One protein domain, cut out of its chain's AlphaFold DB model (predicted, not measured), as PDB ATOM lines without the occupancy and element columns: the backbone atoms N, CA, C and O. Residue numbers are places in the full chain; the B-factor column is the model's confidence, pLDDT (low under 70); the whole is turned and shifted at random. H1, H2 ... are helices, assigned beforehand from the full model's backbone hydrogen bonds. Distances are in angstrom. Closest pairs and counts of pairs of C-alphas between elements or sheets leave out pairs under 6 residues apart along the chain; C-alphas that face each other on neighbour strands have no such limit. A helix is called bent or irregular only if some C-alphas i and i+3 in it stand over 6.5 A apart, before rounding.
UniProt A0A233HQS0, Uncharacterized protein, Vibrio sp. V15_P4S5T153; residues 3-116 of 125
ATOM      1  N   PHE A   3     -49.302  38.770  26.804       95.88
ATOM      2  CA  PHE A   3     -48.953  39.855  25.882       95.88
ATOM      3  C   PHE A   3     -49.754  39.808  24.577       95.88
ATOM      4  O   PHE A   3     -50.299  40.812  24.127       95.88
ATOM      5  N   THR A   4     -49.869  38.630  23.970       96.19
ATOM      6  CA  THR A   4     -50.610  38.454  22.711       96.19
ATOM      7  C   THR A   4     -52.123  38.570  22.904       96.19
ATOM      8  O   THR A   4     -52.818  39.071  22.021       96.19
ATOM      9  N   ASN A   5     -52.637  38.195  24.080       96.44
ATOM     10  CA  ASN A   5     -54.036  38.413  24.452       96.44
ATOM     11  C   ASN A   5     -54.358  39.905  24.585       96.44
ATOM     12  O   ASN A   5     -55.385  40.354  24.081       96.44
ATOM     13  N   GLU A   6     -53.472  40.689  25.204       97.25
ATOM     14  CA  GLU A   6     -53.620  42.146  25.264       97.25
ATOM     15  C   GLU A   6     -53.635  42.768  23.859       97.25
ATOM     16  O   GLU A   6     -54.498  43.593  23.552       97.25
ATOM     17  N   MET A   7     -52.743  42.324  22.967       97.56
ATOM     18  CA  MET A   7     -52.749  42.763  21.566       97.56
ATOM     19  C   MET A   7     -54.087  42.478  20.872       97.56
ATOM     20  O   MET A   7     -54.608  43.353  20.181       97.56
ATOM     21  N   LEU A   8     -54.647  41.279  21.068       96.94
ATOM     22  CA  LEU A   8     -55.941  40.893  20.502       96.94
ATOM     23  C   LEU A   8     -57.083  41.765  21.034       96.94
ATOM     24  O   LEU A   8     -57.880  42.263  20.242       96.94
ATOM     25  N   ILE A   9     -57.138  41.994  22.351       97.88
ATOM     26  CA  ILE A   9     -58.152  42.849  22.995       97.88
ATOM     27  C   ILE A   9     -58.101  44.274  22.430       97.88
ATOM     28  O   ILE A   9     -59.140  44.881  22.181       97.88
ATOM     29  N   ASN A  10     -56.898  44.780  22.164       97.62
ATOM     30  CA  ASN A  10     -56.680  46.108  21.596       97.62
ATOM     31  C   ASN A  10     -56.850  46.165  20.065       97.62
ATOM     32  O   ASN A  10     -56.559  47.193  19.455       97.62
ATOM     33  N   GLY A  11     -57.288  45.077  19.419       96.88
ATOM     34  CA  GLY A  11     -57.499  45.026  17.970       96.88
ATOM     35  C   GLY A  11     -56.210  45.124  17.147       96.88
ATOM     36  O   GLY A  11     -56.248  45.495  15.973       96.88
ATOM     37  N   ASN A  12     -55.054  44.813  17.736       97.12
ATOM     38  CA  ASN A  12     -53.772  44.901  17.052       97.12
ATOM     39  C   ASN A  12     -53.572  43.702  16.112       97.12
ATOM     40  O   ASN A  12     -53.183  42.614  16.536       97.12
ATOM     41  N   GLY A  13     -53.776  43.929  14.813       94.94
ATOM     42  CA  GLY A  13     -53.652  42.904  13.773       94.94
ATOM     43  C   GLY A  13     -52.257  42.283  13.613       94.94
ATOM     44  O   GLY A  13     -52.153  41.192  13.054       94.94
ATOM     45  N   ASN A  14     -51.189  42.902  14.139       96.81
ATOM     46  CA  ASN A  14     -49.828  42.353  14.036       96.81
ATOM     47  C   ASN A  14     -49.672  41.014  14.766       96.81
ATOM     48  O   ASN A  14     -48.800  40.227  14.409       96.81
ATOM     49  N   VAL A  15     -50.532  40.720  15.748       97.50
ATOM     50  CA  VAL A  15     -50.523  39.426  16.442       97.50
ATOM     51  C   VAL A  15     -50.667  38.261  15.455       97.50
ATOM     52  O   VAL A  15     -49.935  37.281  15.553       97.50
ATOM     53  N   LEU A  16     -51.513  38.399  14.428       97.19
ATOM     54  CA  LEU A  16     -51.691  37.372  13.397       97.19
ATOM     55  C   LEU A  16     -50.412  37.162  12.580       97.19
ATOM     56  O   LEU A  16     -50.048  36.023  12.285       97.19
ATOM     57  N   TYR A  17     -49.721  38.255  12.244       98.06
ATOM     58  CA  TYR A  17     -48.440  38.201  11.547       98.06
ATOM     59  C   TYR A  17     -47.400  37.449  12.387       98.06
ATOM     60  O   TYR A  17     -46.793  36.506  11.888       98.06
ATOM     61  N   PHE A  18     -47.270  37.769  13.677       98.56
ATOM     62  CA  PHE A  18     -46.302  37.112  14.560       98.56
ATOM     63  C   PHE A  18     -46.546  35.608  14.701       98.56
ATOM     64  O   PHE A  18     -45.607  34.829  14.555       98.56
ATOM     65  N   TYR A  19     -47.792  35.179  14.918       98.44
ATOM     66  CA  TYR A  19     -48.117  33.751  15.012       98.44
ATOM     67  C   TYR A  19     -47.853  33.000  13.703       98.44
ATOM     68  O   TYR A  19     -47.353  31.874  13.733       98.44
ATOM     69  N   ARG A  20     -48.146  33.617  12.553       98.38
ATOM     70  CA  ARG A  20     -47.847  33.028  11.243       98.38
ATOM     71  C   ARG A  20     -46.340  32.901  11.016       98.38
ATOM     72  O   ARG A  20     -45.872  31.811  10.703       98.38
ATOM     73  N   THR A  21     -45.589  33.980  11.223       98.62
ATOM     74  CA  THR A  21     -44.126  34.010  11.076       98.62
ATOM     75  C   THR A  21     -43.448  32.997  11.994       98.62
ATOM     76  O   THR A  21     -42.546  32.275  11.572       98.62
ATOM     77  N   ALA A  22     -43.917  32.882  13.236       98.69
ATOM     78  CA  ALA A  22     -43.404  31.901  14.177       98.69
ATOM     79  C   ALA A  22     -43.699  30.460  13.751       98.69
ATOM     80  O   ALA A  22     -42.817  29.608  13.846       98.69
ATOM     81  N   ARG A  23     -44.907  30.184  13.242       98.50
ATOM     82  CA  ARG A  23     -45.257  28.862  12.712       98.50
ATOM     83  C   ARG A  23     -44.357  28.470  11.541       98.50
ATOM     84  O   ARG A  23     -43.811  27.373  11.551       98.50
ATOM     85  N   GLU A  24     -44.170  29.367  10.576       98.62
ATOM     86  CA  GLU A  24     -43.294  29.134   9.419       98.62
ATOM     87  C   GLU A  24     -41.850  28.845   9.870       98.62
ATOM     88  O   GLU A  24     -41.203  27.932   9.354       98.62
ATOM     89  N   ARG A  25     -41.351  29.564  10.889       98.50
ATOM     90  CA  ARG A  25     -40.019  29.307  11.452       98.50
ATOM     91  C   ARG A  25     -39.916  27.954  12.145       98.50
ATOM     92  O   ARG A  25     -38.913  27.264  11.974       98.50
ATOM     93  N   TRP A  26     -40.936  27.565  12.906       98.50
ATOM     94  CA  TRP A  26     -40.993  26.244  13.528       98.50
ATOM     95  C   TRP A  26     -40.986  25.125  12.492       98.50
ATOM     96  O   TRP A  26     -40.222  24.177  12.636       98.50
ATOM     97  N   GLU A  27     -41.780  25.248  11.429       98.19
ATOM     98  CA  GLU A  27     -41.811  24.267  10.340       98.19
ATOM     99  C   GLU A  27     -40.430  24.129   9.678       98.19
ATOM    100  O   GLU A  27     -39.965  23.011   9.464       98.19
ATOM    101  N   GLN A  28     -39.720  25.238   9.432       97.94
ATOM    102  CA  GLN A  28     -38.334  25.202   8.940       97.94
ATOM    103  C   GLN A  28     -37.397  24.471   9.910       97.94
ATOM    104  O   GLN A  28     -36.696  23.543   9.508       97.94
ATOM    105  N   LEU A  29     -37.412  24.852  11.189       97.06
ATOM    106  CA  LEU A  29     -36.528  24.282  12.204       97.06
ATOM    107  C   LEU A  29     -36.750  22.772  12.375       97.06
ATOM    108  O   LEU A  29     -35.793  22.007  12.477       97.06
ATOM    109  N   LEU A  30     -38.010  22.338  12.381       96.62
ATOM    110  CA  LEU A  30     -38.384  20.933  12.538       96.62
ATOM    111  C   LEU A  30     -38.097  20.112  11.278       96.62
ATOM    112  O   LEU A  30     -37.770  18.936  11.398       96.62
ATOM    113  N   ASN A  31     -38.150  20.714  10.088       96.62
ATOM    114  CA  ASN A  31     -37.711  20.054   8.855       96.62
ATOM    115  C   ASN A  31     -36.190  19.846   8.819       96.62
ATOM    116  O   ASN A  31     -35.727  18.847   8.276       96.62
ATOM    117  N   GLU A  32     -35.415  20.771   9.388       94.50
ATOM    118  CA  GLU A  32     -33.954  20.652   9.462       94.50
ATOM    119  C   GLU A  32     -33.495  19.625  10.505       94.50
ATOM    120  O   GLU A  32     -32.572  18.860  10.240       94.50
ATOM    121  N   VAL A  33     -34.121  19.618  11.687       94.56
ATOM    122  CA  VAL A  33     -33.700  18.787  12.832       94.56
ATOM    123  C   VAL A  33     -34.401  17.422  12.852       94.56
ATOM    124  O   VAL A  33     -33.832  16.421  13.287       94.56
ATOM    125  N   GLY A  34     -35.652  17.357  12.399       93.62
ATOM    126  CA  GLY A  34     -36.519  16.197  12.592       93.62
ATOM    127  C   GLY A  34     -36.944  15.989  14.054       93.62
ATOM    128  O   GLY A  34     -36.789  16.859  14.911       93.62
ATOM    129  N   PHE A  35     -37.495  14.806  14.344       93.12
ATOM    130  CA  PHE A  35     -38.056  14.435  15.657       93.12
ATOM    131  C   PHE A  35     -37.331  13.246  16.303       93.12
ATOM    132  O   PHE A  35     -37.943  12.382  16.928       93.12
ATOM    133  N   THR A  36     -36.015  13.164  16.116       90.75
ATOM    134  CA  THR A  36     -35.198  12.027  16.571       90.75
ATOM    135  C   THR A  36     -34.495  12.304  17.897       90.75
ATOM    136  O   THR A  36     -34.495  11.441  18.773       90.75
ATOM    137  N   ASN A  37     -33.922  13.501  18.074       91.44
ATOM    138  CA  ASN A  37     -33.151  13.864  19.262       91.44
ATOM    139  C   ASN A  37     -33.530  15.255  19.821       91.44
ATOM    140  O   ASN A  37     -33.175  16.273  19.220       91.44
ATOM    141  N   PRO A  38     -34.182  15.341  20.998       93.44
ATOM    142  CA  PRO A  38     -34.600  16.624  21.566       93.44
ATOM    143  C   PRO A  38     -33.421  17.510  21.993       93.44
ATOM    144  O   PRO A  38     -33.583  18.727  22.062       93.44
ATOM    145  N   VAL A  39     -32.231  16.941  22.230       95.69
ATOM    146  CA  VAL A  39     -31.014  17.701  22.577       95.69
ATOM    147  C   VAL A  39     -30.556  18.577  21.410       95.69
ATOM    148  O   VAL A  39     -30.097  19.702  21.611       95.69
ATOM    149  N   GLU A  40     -30.695  18.084  20.178       95.75
ATOM    150  CA  GLU A  40     -30.318  18.844  18.986       95.75
ATOM    151  C   GLU A  40     -31.226  20.061  18.817       95.75
ATOM    152  O   GLU A  40     -30.743  21.189  18.685       95.75
ATOM    153  N   LEU A  41     -32.542  19.854  18.940       97.56
ATOM    154  CA  LEU A  41     -33.501  20.950  18.926       97.56
ATOM    155  C   LEU A  41     -33.238  21.926  20.085       97.56
ATOM    156  O   LEU A  41     -33.197  23.130  19.859       97.56
ATOM    157  N   ALA A  42     -32.976  21.438  21.301       98.00
ATOM    158  CA  ALA A  42     -32.668  22.268  22.469       98.00
ATOM    159  C   ALA A  42     -31.478  23.219  22.240       98.00
ATOM    160  O   ALA A  42     -31.530  24.402  22.599       98.00
ATOM    161  N   SER A  43     -30.414  22.711  21.612       96.75
ATOM    162  CA  SER A  43     -29.243  23.506  21.235       96.75
ATOM    163  C   SER A  43     -29.620  24.626  20.262       96.75
ATOM    164  O   SER A  43     -29.260  25.785  20.475       96.75
ATOM    165  N   ARG A  44     -30.434  24.320  19.242       97.06
ATOM    166  CA  ARG A  44     -30.923  25.319  18.280       97.06
ATOM    167  C   ARG A  44     -31.814  26.365  18.953       97.06
ATOM    168  O   ARG A  44     -31.580  27.556  18.757       97.06
ATOM    169  N   LEU A  45     -32.763  25.947  19.795       97.75
ATOM    170  CA  LEU A  45     -33.720  26.845  20.458       97.75
ATOM    171  C   LEU A  45     -33.050  27.947  21.279       97.75
ATOM    172  O   LEU A  45     -33.550  29.071  21.310       97.75
ATOM    173  N   THR A  46     -31.891  27.652  21.871       94.44
ATOM    174  CA  THR A  46     -31.078  28.642  22.590       94.44
ATOM    175  C   THR A  46     -30.796  29.880  21.733       94.44
ATOM    176  O   THR A  46     -30.930  31.003  22.212       94.44
ATOM    177  N   ASN A  47     -30.452  29.686  20.458       94.94
ATOM    178  CA  ASN A  47     -30.187  30.783  19.527       94.94
ATOM    179  C   ASN A  47     -31.472  31.303  18.873       94.94
ATOM    180  O   ASN A  47     -31.607  32.505  18.647       94.94
ATOM    181  N   GLU A  48     -32.430  30.415  18.595       98.06
ATOM    182  CA  GLU A  48     -33.694  30.797  17.958       98.06
ATOM    183  C   GLU A  48     -34.525  31.745  18.821       98.06
ATOM    184  O   GLU A  48     -35.265  32.550  18.265       98.06
ATOM    185  N   GLN A  49     -34.375  31.732  20.152       98.44
ATOM    186  CA  GLN A  49     -35.051  32.707  21.013       98.44
ATOM    187  C   GLN A  49     -34.829  34.144  20.513       98.44
ATOM    188  O   GLN A  49     -35.797  34.883  20.354       98.44
ATOM    189  N   PHE A  50     -33.592  34.527  20.174       98.00
ATOM    190  CA  PHE A  50     -33.300  35.867  19.652       98.00
ATOM    191  C   PHE A  50     -33.989  36.147  18.317       98.00
ATOM    192  O   PHE A  50     -34.402  37.277  18.061       98.00
ATOM    193  N   TRP A  51     -34.135  35.124  17.472       98.56
ATOM    194  CA  TRP A  51     -34.872  35.250  16.224       98.56
ATOM    195  C   TRP A  51     -36.344  35.566  16.507       98.56
ATOM    196  O   TRP A  51     -36.860  36.564  16.008       98.56
ATOM    197  N   PHE A  52     -37.007  34.795  17.373       98.69
ATOM    198  CA  PHE A  52     -38.406  35.058  17.721       98.69
ATOM    199  C   PHE A  52     -38.578  36.424  18.393       98.69
ATOM    200  O   PHE A  52     -39.493  37.165  18.052       98.69
ATOM    201  N   GLU A  53     -37.680  36.812  19.296       98.56
ATOM    202  CA  GLU A  53     -37.710  38.140  19.916       98.56
ATOM    203  C   GLU A  53     -37.565  39.271  18.888       98.56
ATOM    204  O   GLU A  53     -38.220  40.304  19.013       98.56
ATOM    205  N   HIS A  54     -36.740  39.089  17.857       98.25
ATOM    206  CA  HIS A  54     -36.533  40.103  16.826       98.25
ATOM    207  C   HIS A  54     -37.706  40.193  15.840       98.25
ATOM    208  O   HIS A  54     -38.152  41.290  15.508       98.25
ATOM    209  N   TYR A  55     -38.222  39.051  15.383       98.44
ATOM    210  CA  TYR A  55     -39.206  38.987  14.297       98.44
ATOM    211  C   TYR A  55     -40.662  38.878  14.769       98.44
ATOM    212  O   TYR A  55     -41.580  39.077  13.975       98.44
ATOM    213  N   CYS A  56     -40.906  38.597  16.052       98.12
ATOM    214  CA  CYS A  56     -42.248  38.388  16.601       98.12
ATOM    215  C   CYS A  56     -42.593  39.391  17.713       98.12
ATOM    216  O   CYS A  56     -43.078  39.014  18.773       98.12
ATOM    217  N   GLY A  57     -42.370  40.686  17.469       95.69
ATOM    218  CA  GLY A  57     -42.915  41.749  18.325       95.69
ATOM    219  C   GLY A  57     -42.071  42.122  19.546       95.69
ATOM    220  O   GLY A  57     -42.591  42.736  20.476       95.69
ATOM    221  N   GLY A  58     -40.778  41.797  19.558       97.62
ATOM    222  CA  GLY A  58     -39.871  42.143  20.653       97.62
ATOM    223  C   GLY A  58     -39.741  41.033  21.693       97.62
ATOM    224  O   GLY A  58     -40.337  39.965  21.575       97.62
ATOM    225  N   LYS A  59     -38.968  41.303  22.751       97.44
ATOM    226  CA  LYS A  59     -38.574  40.294  23.746       97.44
ATOM    227  C   LYS A  59     -39.759  39.515  24.333       97.44
ATOM    228  O   LYS A  59     -39.817  38.299  24.226       97.44
ATOM    229  N   ALA A  60     -40.712  40.215  24.944       97.31
ATOM    230  CA  ALA A  60     -41.808  39.570  25.667       97.31
ATOM    231  C   ALA A  60     -42.795  38.838  24.736       97.31
ATOM    232  O   ALA A  60     -43.124  37.677  24.972       97.31
ATOM    233  N   ILE A  61     -43.233  39.498  23.655       98.25
ATOM    234  CA  ILE A  61     -44.179  38.912  22.693       98.25
ATOM    235  C   ILE A  61     -43.512  37.757  21.944       98.25
ATOM    236  O   ILE A  61     -44.108  36.691  21.825       98.25
ATOM    237  N   GLY A  62     -42.265  37.924  21.504       98.56
ATOM    238  CA  GLY A  62     -41.555  36.911  20.735       98.56
ATOM    239  C   GLY A  62     -41.324  35.629  21.522       98.56
ATOM    240  O   GLY A  62     -41.579  34.547  21.001       98.56
ATOM    241  N   GLN A  63     -40.944  35.730  22.798       98.62
ATOM    242  CA  GLN A  63     -40.832  34.567  23.681       98.62
ATOM    243  C   GLN A  63     -42.179  33.857  23.886       98.62
ATOM    244  O   GLN A  63     -42.250  32.629  23.828       98.62
ATOM    245  N   GLU A  64     -43.258  34.611  24.112       98.50
ATOM    246  CA  GLU A  64     -44.595  34.036  24.282       98.50
ATOM    247  C   GLU A  64     -45.070  33.329  23.006       98.50
ATOM    248  O   GLU A  64     -45.563  32.200  23.064       98.50
ATOM    249  N   VAL A  65     -44.889  33.969  21.850       98.56
ATOM    250  CA  VAL A  65     -45.261  33.432  20.539       98.56
ATOM    251  C   VAL A  65     -44.422  32.197  20.210       98.56
ATOM    252  O   VAL A  65     -44.996  31.190  19.799       98.56
ATOM    253  N   MET A  66     -43.103  32.228  20.435       98.62
ATOM    254  CA  MET A  66     -42.194  31.086  20.260       98.62
ATOM    255  C   MET A  66     -42.712  29.842  20.982       98.62
ATOM    256  O   MET A  66     -42.862  28.785  20.369       98.62
ATOM    257  N   VAL A  67     -42.999  29.976  22.281       98.62
ATOM    258  CA  VAL A  67     -43.465  28.867  23.122       98.62
ATOM    259  C   VAL A  67     -44.852  28.408  22.699       98.62
ATOM    260  O   VAL A  67     -45.076  27.212  22.517       98.62
ATOM    261  N   THR A  68     -45.776  29.359  22.532       98.31
ATOM    262  CA  THR A  68     -47.172  29.046  22.218       98.31
ATOM    263  C   THR A  68     -47.261  28.302  20.897       98.31
ATOM    264  O   THR A  68     -47.801  27.204  20.845       98.31
ATOM    265  N   THR A  69     -46.659  28.847  19.841       98.38
ATOM    266  CA  THR A  69     -46.672  28.208  18.520       98.38
ATOM    267  C   THR A  69     -46.010  26.837  18.534       98.38
ATOM    268  O   THR A  69     -46.619  25.888  18.048       98.38
ATOM    269  N   GLY A  70     -44.831  26.699  19.145       98.25
ATOM    270  CA  GLY A  70     -44.104  25.430  19.163       98.25
ATOM    271  C   GLY A  70     -44.884  24.308  19.844       98.25
ATOM    272  O   GLY A  70     -44.944  23.192  19.334       98.25
ATOM    273  N   LEU A  71     -45.533  24.600  20.974       98.06
ATOM    274  CA  LEU A  71     -46.270  23.583  21.721       98.06
ATOM    275  C   LEU A  71     -47.683  23.338  21.195       98.06
ATOM    276  O   LEU A  71     -48.189  22.236  21.378       98.06
ATOM    277  N   THR A  72     -48.338  24.305  20.546       97.38
ATOM    278  CA  THR A  72     -49.750  24.160  20.145       97.38
ATOM    279  C   THR A  72     -49.962  23.981  18.644       97.38
ATOM    280  O   THR A  72     -51.097  23.749  18.238       97.38
ATOM    281  N   MET A  73     -48.930  24.055  17.792       97.12
ATOM    282  CA  MET A  73     -49.106  23.979  16.327       97.12
ATOM    283  C   MET A  73     -49.720  22.667  15.812       97.12
ATOM    284  O   MET A  73     -50.296  22.668  14.720       97.12
ATOM    285  N   PHE A  74     -49.612  21.584  16.590       96.25
ATOM    286  CA  PHE A  74     -50.200  20.266  16.309       96.25
ATOM    287  C   PHE A  74     -51.518  20.004  17.049       96.25
ATOM    288  O   PHE A  74     -52.104  18.934  16.909       96.25
ATOM    289  N   TYR A  75     -51.968  20.944  17.878       96.88
ATOM    290  CA  TYR A  75     -53.165  20.776  18.686       96.88
ATOM    291  C   TYR A  75     -54.423  21.146  17.894       96.88
ATOM    292  O   TYR A  75     -54.482  22.184  17.235       96.88
ATOM    293  N   SER A  76     -55.465  20.332  18.034       96.38
ATOM    294  CA  SER A  76     -56.819  20.611  17.558       96.38
ATOM    295  C   SER A  76     -57.792  20.607  18.731       96.38
ATOM    296  O   SER A  76     -57.752  19.721  19.579       96.38
ATOM    297  N   THR A  77     -58.738  21.544  18.757       95.44
ATOM    298  CA  THR A  77     -59.784  21.576  19.794       95.44
ATOM    299  C   THR A  77     -60.754  20.393  19.715       95.44
ATOM    300  O   THR A  77     -61.478  20.145  20.673       95.44
ATOM    301  N   GLN A  78     -60.773  19.651  18.603       95.81
ATOM    302  CA  GLN A  78     -61.639  18.480  18.428       95.81
ATOM    303  C   GLN A  78     -60.983  17.181  18.916       95.81
ATOM    304  O   GLN A  78     -61.671  16.297  19.415       95.81
ATOM    305  N   THR A  79     -59.663  17.053  18.757       94.38
ATOM    306  CA  THR A  79     -58.930  15.786  18.956       94.38
ATOM    307  C   THR A  79     -57.735  15.906  19.903       94.38
ATOM    308  O   THR A  79     -57.020  14.929  20.128       94.38
ATOM    309  N   GLY A  80     -57.481  17.093  20.454       96.12
ATOM    310  CA  GLY A  80     -56.248  17.392  21.169       96.12
ATOM    311  C   GLY A  80     -55.033  17.258  20.249       96.12
ATOM    312  O   GLY A  80     -55.077  17.666  19.089       96.12
ATOM    313  N   TYR A  81     -53.954  16.653  20.749       96.00
ATOM    314  CA  TYR A  81     -52.768  16.354  19.938       96.00
ATOM    315  C   TYR A  81     -52.902  15.105  19.057       96.00
ATOM    316  O   TYR A  81     -52.151  14.968  18.095       96.00
ATOM    317  N   GLY A  82     -53.820  14.181  19.370       95.44
ATOM    318  CA  GLY A  82     -53.967  12.918  18.640       95.44
ATOM    319  C   GLY A  82     -52.635  12.176  18.447       95.44
ATOM    320  O   GLY A  82     -51.864  11.995  19.390       95.44
ATOM    321  N   GLU A  83     -52.345  11.783  17.206       95.88
ATOM    322  CA  GLU A  83     -51.097  11.102  16.824       95.88
ATOM    323  C   GLU A  83     -49.831  11.971  16.980       95.88
ATOM    324  O   GLU A  83     -48.717  11.451  17.062       95.88
ATOM    325  N   TYR A  84     -49.981  13.294  17.092       96.75
ATOM    326  CA  TYR A  84     -48.869  14.238  17.213       96.75
ATOM    327  C   TYR A  84     -48.449  14.526  18.658       96.75
ATOM    328  O   TYR A  84     -47.576  15.365  18.885       96.75
ATOM    329  N   VAL A  85     -49.002  13.820  19.651       96.56
ATOM    330  CA  VAL A  85     -48.654  14.028  21.070       96.56
ATOM    331  C   VAL A  85     -47.151  13.890  21.330       96.56
ATOM    332  O   VAL A  85     -46.567  14.712  22.035       96.56
ATOM    333  N   ASN A  86     -46.493  12.925  20.683       96.19
ATOM    334  CA  ASN A  86     -45.050  12.719  20.827       96.19
ATOM    335  C   ASN A  86     -44.231  13.863  20.211       96.19
ATOM    336  O   ASN A  86     -43.178  14.203  20.741       96.19
ATOM    337  N   HIS A  87     -44.722  14.493  19.140       97.62
ATOM    338  CA  HIS A  87     -44.069  15.645  18.510       97.62
ATOM    339  C   HIS A  87     -44.132  16.873  19.426       97.62
ATOM    340  O   HIS A  87     -43.128  17.546  19.650       97.62
ATOM    341  N   ALA A  88     -45.295  17.130  20.024       97.62
ATOM    342  CA  ALA A  88     -45.458  18.220  20.980       97.62
ATOM    343  C   ALA A  88     -44.648  17.983  22.271       97.62
ATOM    344  O   ALA A  88     -43.977  18.893  22.762       97.62
ATOM    345  N   TYR A  89     -44.632  16.747  22.783       97.62
ATOM    346  CA  TYR A  89     -43.805  16.379  23.933       97.62
ATOM    347  C   TYR A  89     -42.301  16.495  23.633       97.62
ATOM    348  O   TYR A  89     -41.539  16.960  24.478       97.62
ATOM    349  N   PHE A  90     -41.866  16.145  22.420       98.00
ATOM    350  CA  PHE A  90     -40.488  16.334  21.965       98.00
ATOM    351  C   PHE A  90     -40.068  17.809  22.007       98.00
ATOM    352  O   PHE A  90     -39.013  18.134  22.551       98.00
ATOM    353  N   ILE A  91     -40.914  18.712  21.499       98.38
ATOM    354  CA  ILE A  91     -40.655  20.160  21.542       98.38
ATOM    355  C   ILE A  91     -40.596  20.656  22.992       98.38
ATOM    356  O   ILE A  91     -39.696  21.418  23.349       98.38
ATOM    357  N   TYR A  92     -41.500  20.186  23.854       98.50
ATOM    358  CA  TYR A  92     -41.453  20.491  25.285       98.50
ATOM    359  C   TYR A  92     -40.123  20.060  25.927       98.50
ATOM    360  O   TYR A  92     -39.481  20.856  26.616       98.50
ATOM    361  N   GLN A  93     -39.667  18.834  25.662       98.25
ATOM    362  CA  GLN A  93     -38.383  18.338  26.160       98.25
ATOM    363  C   GLN A  93     -37.212  19.194  25.664       98.25
ATOM    364  O   GLN A  93     -36.328  19.537  26.451       98.25
ATOM    365  N   ALA A  94     -37.239  19.605  24.395       98.38
ATOM    366  CA  ALA A  94     -36.229  20.493  23.837       98.38
ATOM    367  C   ALA A  94     -36.191  21.853  24.556       98.38
ATOM    368  O   ALA A  94     -35.113  22.336  24.900       98.38
ATOM    369  N   PHE A  95     -37.345  22.448  24.876       98.50
ATOM    370  CA  PHE A  95     -37.387  23.667  25.688       98.50
ATOM    371  C   PHE A  95     -36.752  23.468  27.066       98.50
ATOM    372  O   PHE A  95     -35.939  24.294  27.487       98.50
ATOM    373  N   MET A  96     -37.079  22.375  27.759       98.06
ATOM    374  CA  MET A  96     -36.555  22.111  29.106       98.06
ATOM    375  C   MET A  96     -35.031  21.950  29.110       98.06
ATOM    376  O   MET A  96     -34.358  22.439  30.022       98.06
ATOM    377  N   GLN A  97     -34.492  21.334  28.058       97.88
ATOM    378  CA  GLN A  97     -33.064  21.061  27.896       97.88
ATOM    379  C   GLN A  97     -32.274  22.225  27.269       97.88
ATOM    380  O   GLN A  97     -31.047  22.222  27.321       97.88
ATOM    381  N   SER A  98     -32.946  23.221  26.685       98.12
ATOM    382  CA  SER A  98     -32.296  24.380  26.049       98.12
ATOM    383  C   SER A  98     -31.612  25.309  27.060       98.12
ATOM    384  O   SER A  98     -31.844  25.210  28.262       98.12
ATOM    385  N   TYR A  99     -30.831  26.285  26.595       98.00
ATOM    386  CA  TYR A  99     -30.388  27.430  27.403       98.00
ATOM    387  C   TYR A  99     -31.255  28.678  27.174       98.00
ATOM    388  O   TYR A  99     -30.811  29.797  27.429       98.00
ATOM    389  N   CYS A 100     -32.500  28.507  26.716       98.50
ATOM    390  CA  CYS A 100     -33.463  29.600  26.684       98.50
ATOM    391  C   CYS A 100     -33.680  30.193  28.084       98.50
ATOM    392  O   CYS A 100     -33.438  29.550  29.113       98.50
ATOM    393  N   SER A 101     -34.181  31.426  28.100       98.31
ATOM    394  CA  SER A 101     -34.502  32.164  29.321       98.31
ATOM    395  C   SER A 101     -35.453  31.401  30.252       98.31
ATOM    396  O   SER A 101     -36.237  30.542  29.830       98.31
ATOM    397  N   VAL A 102     -35.393  31.734  31.544       97.62
ATOM    398  CA  VAL A 102     -36.253  31.128  32.571       97.62
ATOM    399  C   VAL A 102     -37.726  31.390  32.258       97.62
ATOM    400  O   VAL A 102     -38.556  30.505  32.443       97.62
ATOM    401  N   GLU A 103     -38.044  32.566  31.724       97.25
ATOM    402  CA  GLU A 103     -39.381  32.957  31.290       97.25
ATOM    403  C   GLU A 103     -39.902  32.036  30.179       97.25
ATOM    404  O   GLU A 103     -41.003  31.500  30.301       97.25
ATOM    405  N   VAL A 104     -39.095  31.776  29.143       98.44
ATOM    406  CA  VAL A 104     -39.442  30.836  28.059       98.44
ATOM    407  C   VAL A 104     -39.717  29.441  28.613       98.44
ATOM    408  O   VAL A 104     -40.749  28.844  28.305       98.44
ATOM    409  N   LYS A 105     -38.835  28.926  29.476       98.44
ATOM    410  CA  LYS A 105     -39.007  27.593  30.071       98.44
ATOM    411  C   LYS A 105     -40.237  27.519  30.975       98.44
ATOM    412  O   LYS A 105     -41.011  26.572  30.882       98.44
ATOM    413  N   SER A 106     -40.456  28.529  31.811       97.25
ATOM    414  CA  SER A 106     -41.622  28.594  32.695       97.25
ATOM    415  C   SER A 106     -42.929  28.643  31.897       97.25
ATOM    416  O   SER A 106     -43.867  27.909  32.209       97.25
ATOM    417  N   MET A 107     -42.974  29.432  30.816       97.88
ATOM    418  CA  MET A 107     -44.115  29.449  29.900       97.88
ATOM    419  C   MET A 107     -44.330  28.090  29.237       97.88
ATOM    420  O   MET A 107     -45.467  27.629  29.184       97.88
ATOM    421  N   ALA A 108     -43.265  27.430  28.771       98.25
ATOM    422  CA  ALA A 108     -43.366  26.119  28.135       98.25
ATOM    423  C   ALA A 108     -43.910  25.064  29.102       98.25
ATOM    424  O   ALA A 108     -44.791  24.292  28.735       98.25
ATOM    425  N   GLN A 109     -43.444  25.068  30.352       97.94
ATOM    426  CA  GLN A 109     -43.947  24.178  31.394       97.94
ATOM    427  C   GLN A 109     -45.424  24.422  31.693       97.94
ATOM    428  O   GLN A 109     -46.209  23.477  31.687       97.94
ATOM    429  N   LYS A 110     -45.812  25.680  31.924       96.75
ATOM    430  CA  LYS A 110     -47.205  26.030  32.210       96.75
ATOM    431  C   LYS A 110     -48.123  25.654  31.049       96.75
ATOM    432  O   LYS A 110     -49.143  25.016  31.257       96.75
ATOM    433  N   LEU A 111     -47.731  25.986  29.821       96.75
ATOM    434  CA  LEU A 111     -48.538  25.696  28.643       96.75
ATOM    435  C   LEU A 111     -48.650  24.188  28.387       96.75
ATOM    436  O   LEU A 111     -49.728  23.699  28.069       96.75
ATOM    437  N   ALA A 112     -47.566  23.432  28.577       97.25
ATOM    438  CA  ALA A 112     -47.610  21.978  28.486       97.25
ATOM    439  C   ALA A 112     -48.560  21.362  29.531       97.25
ATOM    440  O   ALA A 112     -49.235  20.382  29.226       97.25
ATOM    441  N   GLN A 113     -48.659  21.938  30.733       96.38
ATOM    442  CA  GLN A 113     -49.643  21.519  31.740       96.38
ATOM    443  C   GLN A 113     -51.071  21.879  31.319       96.38
ATOM    444  O   GLN A 113     -51.943  21.014  31.344       96.38
ATOM    445  N   ASP A 114     -51.298  23.122  30.880       95.38
ATOM    446  CA  ASP A 114     -52.614  23.616  30.451       95.38
ATOM    447  C   ASP A 114     -53.192  22.777  29.295       95.38
ATOM    448  O   ASP A 114     -54.396  22.529  29.233       95.38
ATOM    449  N   TYR A 115     -52.327  22.291  28.401       95.00
ATOM    450  CA  TYR A 115     -52.690  21.443  27.262       95.00
ATOM    451  C   TYR A 115     -52.594  19.934  27.552       95.00
ATOM    452  O   TYR A 115     -52.773  19.118  26.645       95.00
ATOM    453  N   GLY A 116     -52.314  19.540  28.800       93.50
ATOM    454  CA  GLY A 116     -52.262  18.139  29.225       93.50
ATOM    455  C   GLY A 116     -51.105  17.318  28.641       93.50
ATOM    456  O   GLY A 116     -51.167  16.092  28.665       93.50
TER     457      GLY A 116
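What this domain is: This is residues 3 to 116 of the 125 residues of an uncharacterized protein of Vibrio sp. V15_P4S5T153 (UniProt A0A233HQS0). The longest helix, H2, runs along one side of a helical cluster with H4 in its middle, and H6 covers H4 on the side away from H2. H4, H5 and H6 make an up-and-down bundle, each running against the one before, while kinked H3 makes a corner with H5, residues 38 to 45 of H3 meeting residues 90 to 97 of H5, and short H1 packs on residues 60 to 65 of H4. The 114 printed residues hold six named helices, H1 to H6 in chain order, and no named strand: all helix. The whole is compact, with a radius of gyration of the C-alphas of 13.3 A and spans of 40 by 34 by 24 A.

Where its parts are: H2, residues 14 to 33, is 28.6 A long and begins at C-alpha 14 (-49.828, 42.353, 14.036). H1 is residues 3 to 9. H3, residues 38 to 55, is 24.0 A long, with a kink of 49 degrees near residue 47. H4 is residues 59 to 72, 20.0 A. H5, residues 82 to 97, 24.3 A, is irregular: C-alphas 83 and 86 are 7.4 A apart. H6, residues 102 to 114, ends at C-alpha 114 (-52.614, 23.616, 30.451).

How they stand to each other: H4 is the hub, touching five helices. H2 touches it with residues 18 to 26 alone, closest at the C-alphas of Arg 23 and Thr 69, 6.0 A. H6 touches H4, closest C-alphas Val 67 and Ala 108, 5.7 A. H5 and H6 form a hairpin at a shallow tilt of 25 degrees, closest C-alphas Met 96 and Lys 105, 6.1 A. H3 and H5 are about perpendicular, 82 degrees, and touch; their closest C-alphas are Ala 42 and Ala 94, 4.2 A. H1 touches H4, closest C-alphas Phe 3 and Ile 61, 5.8 A. H2 and H6 are apart. Every O i to N i+4 pair is within hydrogen-bond range in H1, H2, H4 and H6; H3 has 11 of 14 and H5 10 of 12.

The domain as a whole: The C-alphas farthest apart, Asn 10 and Thr 36, are 40.6 A apart. The printed part has no cut, no link is long, and no printed residue is under 70 in pLDDT.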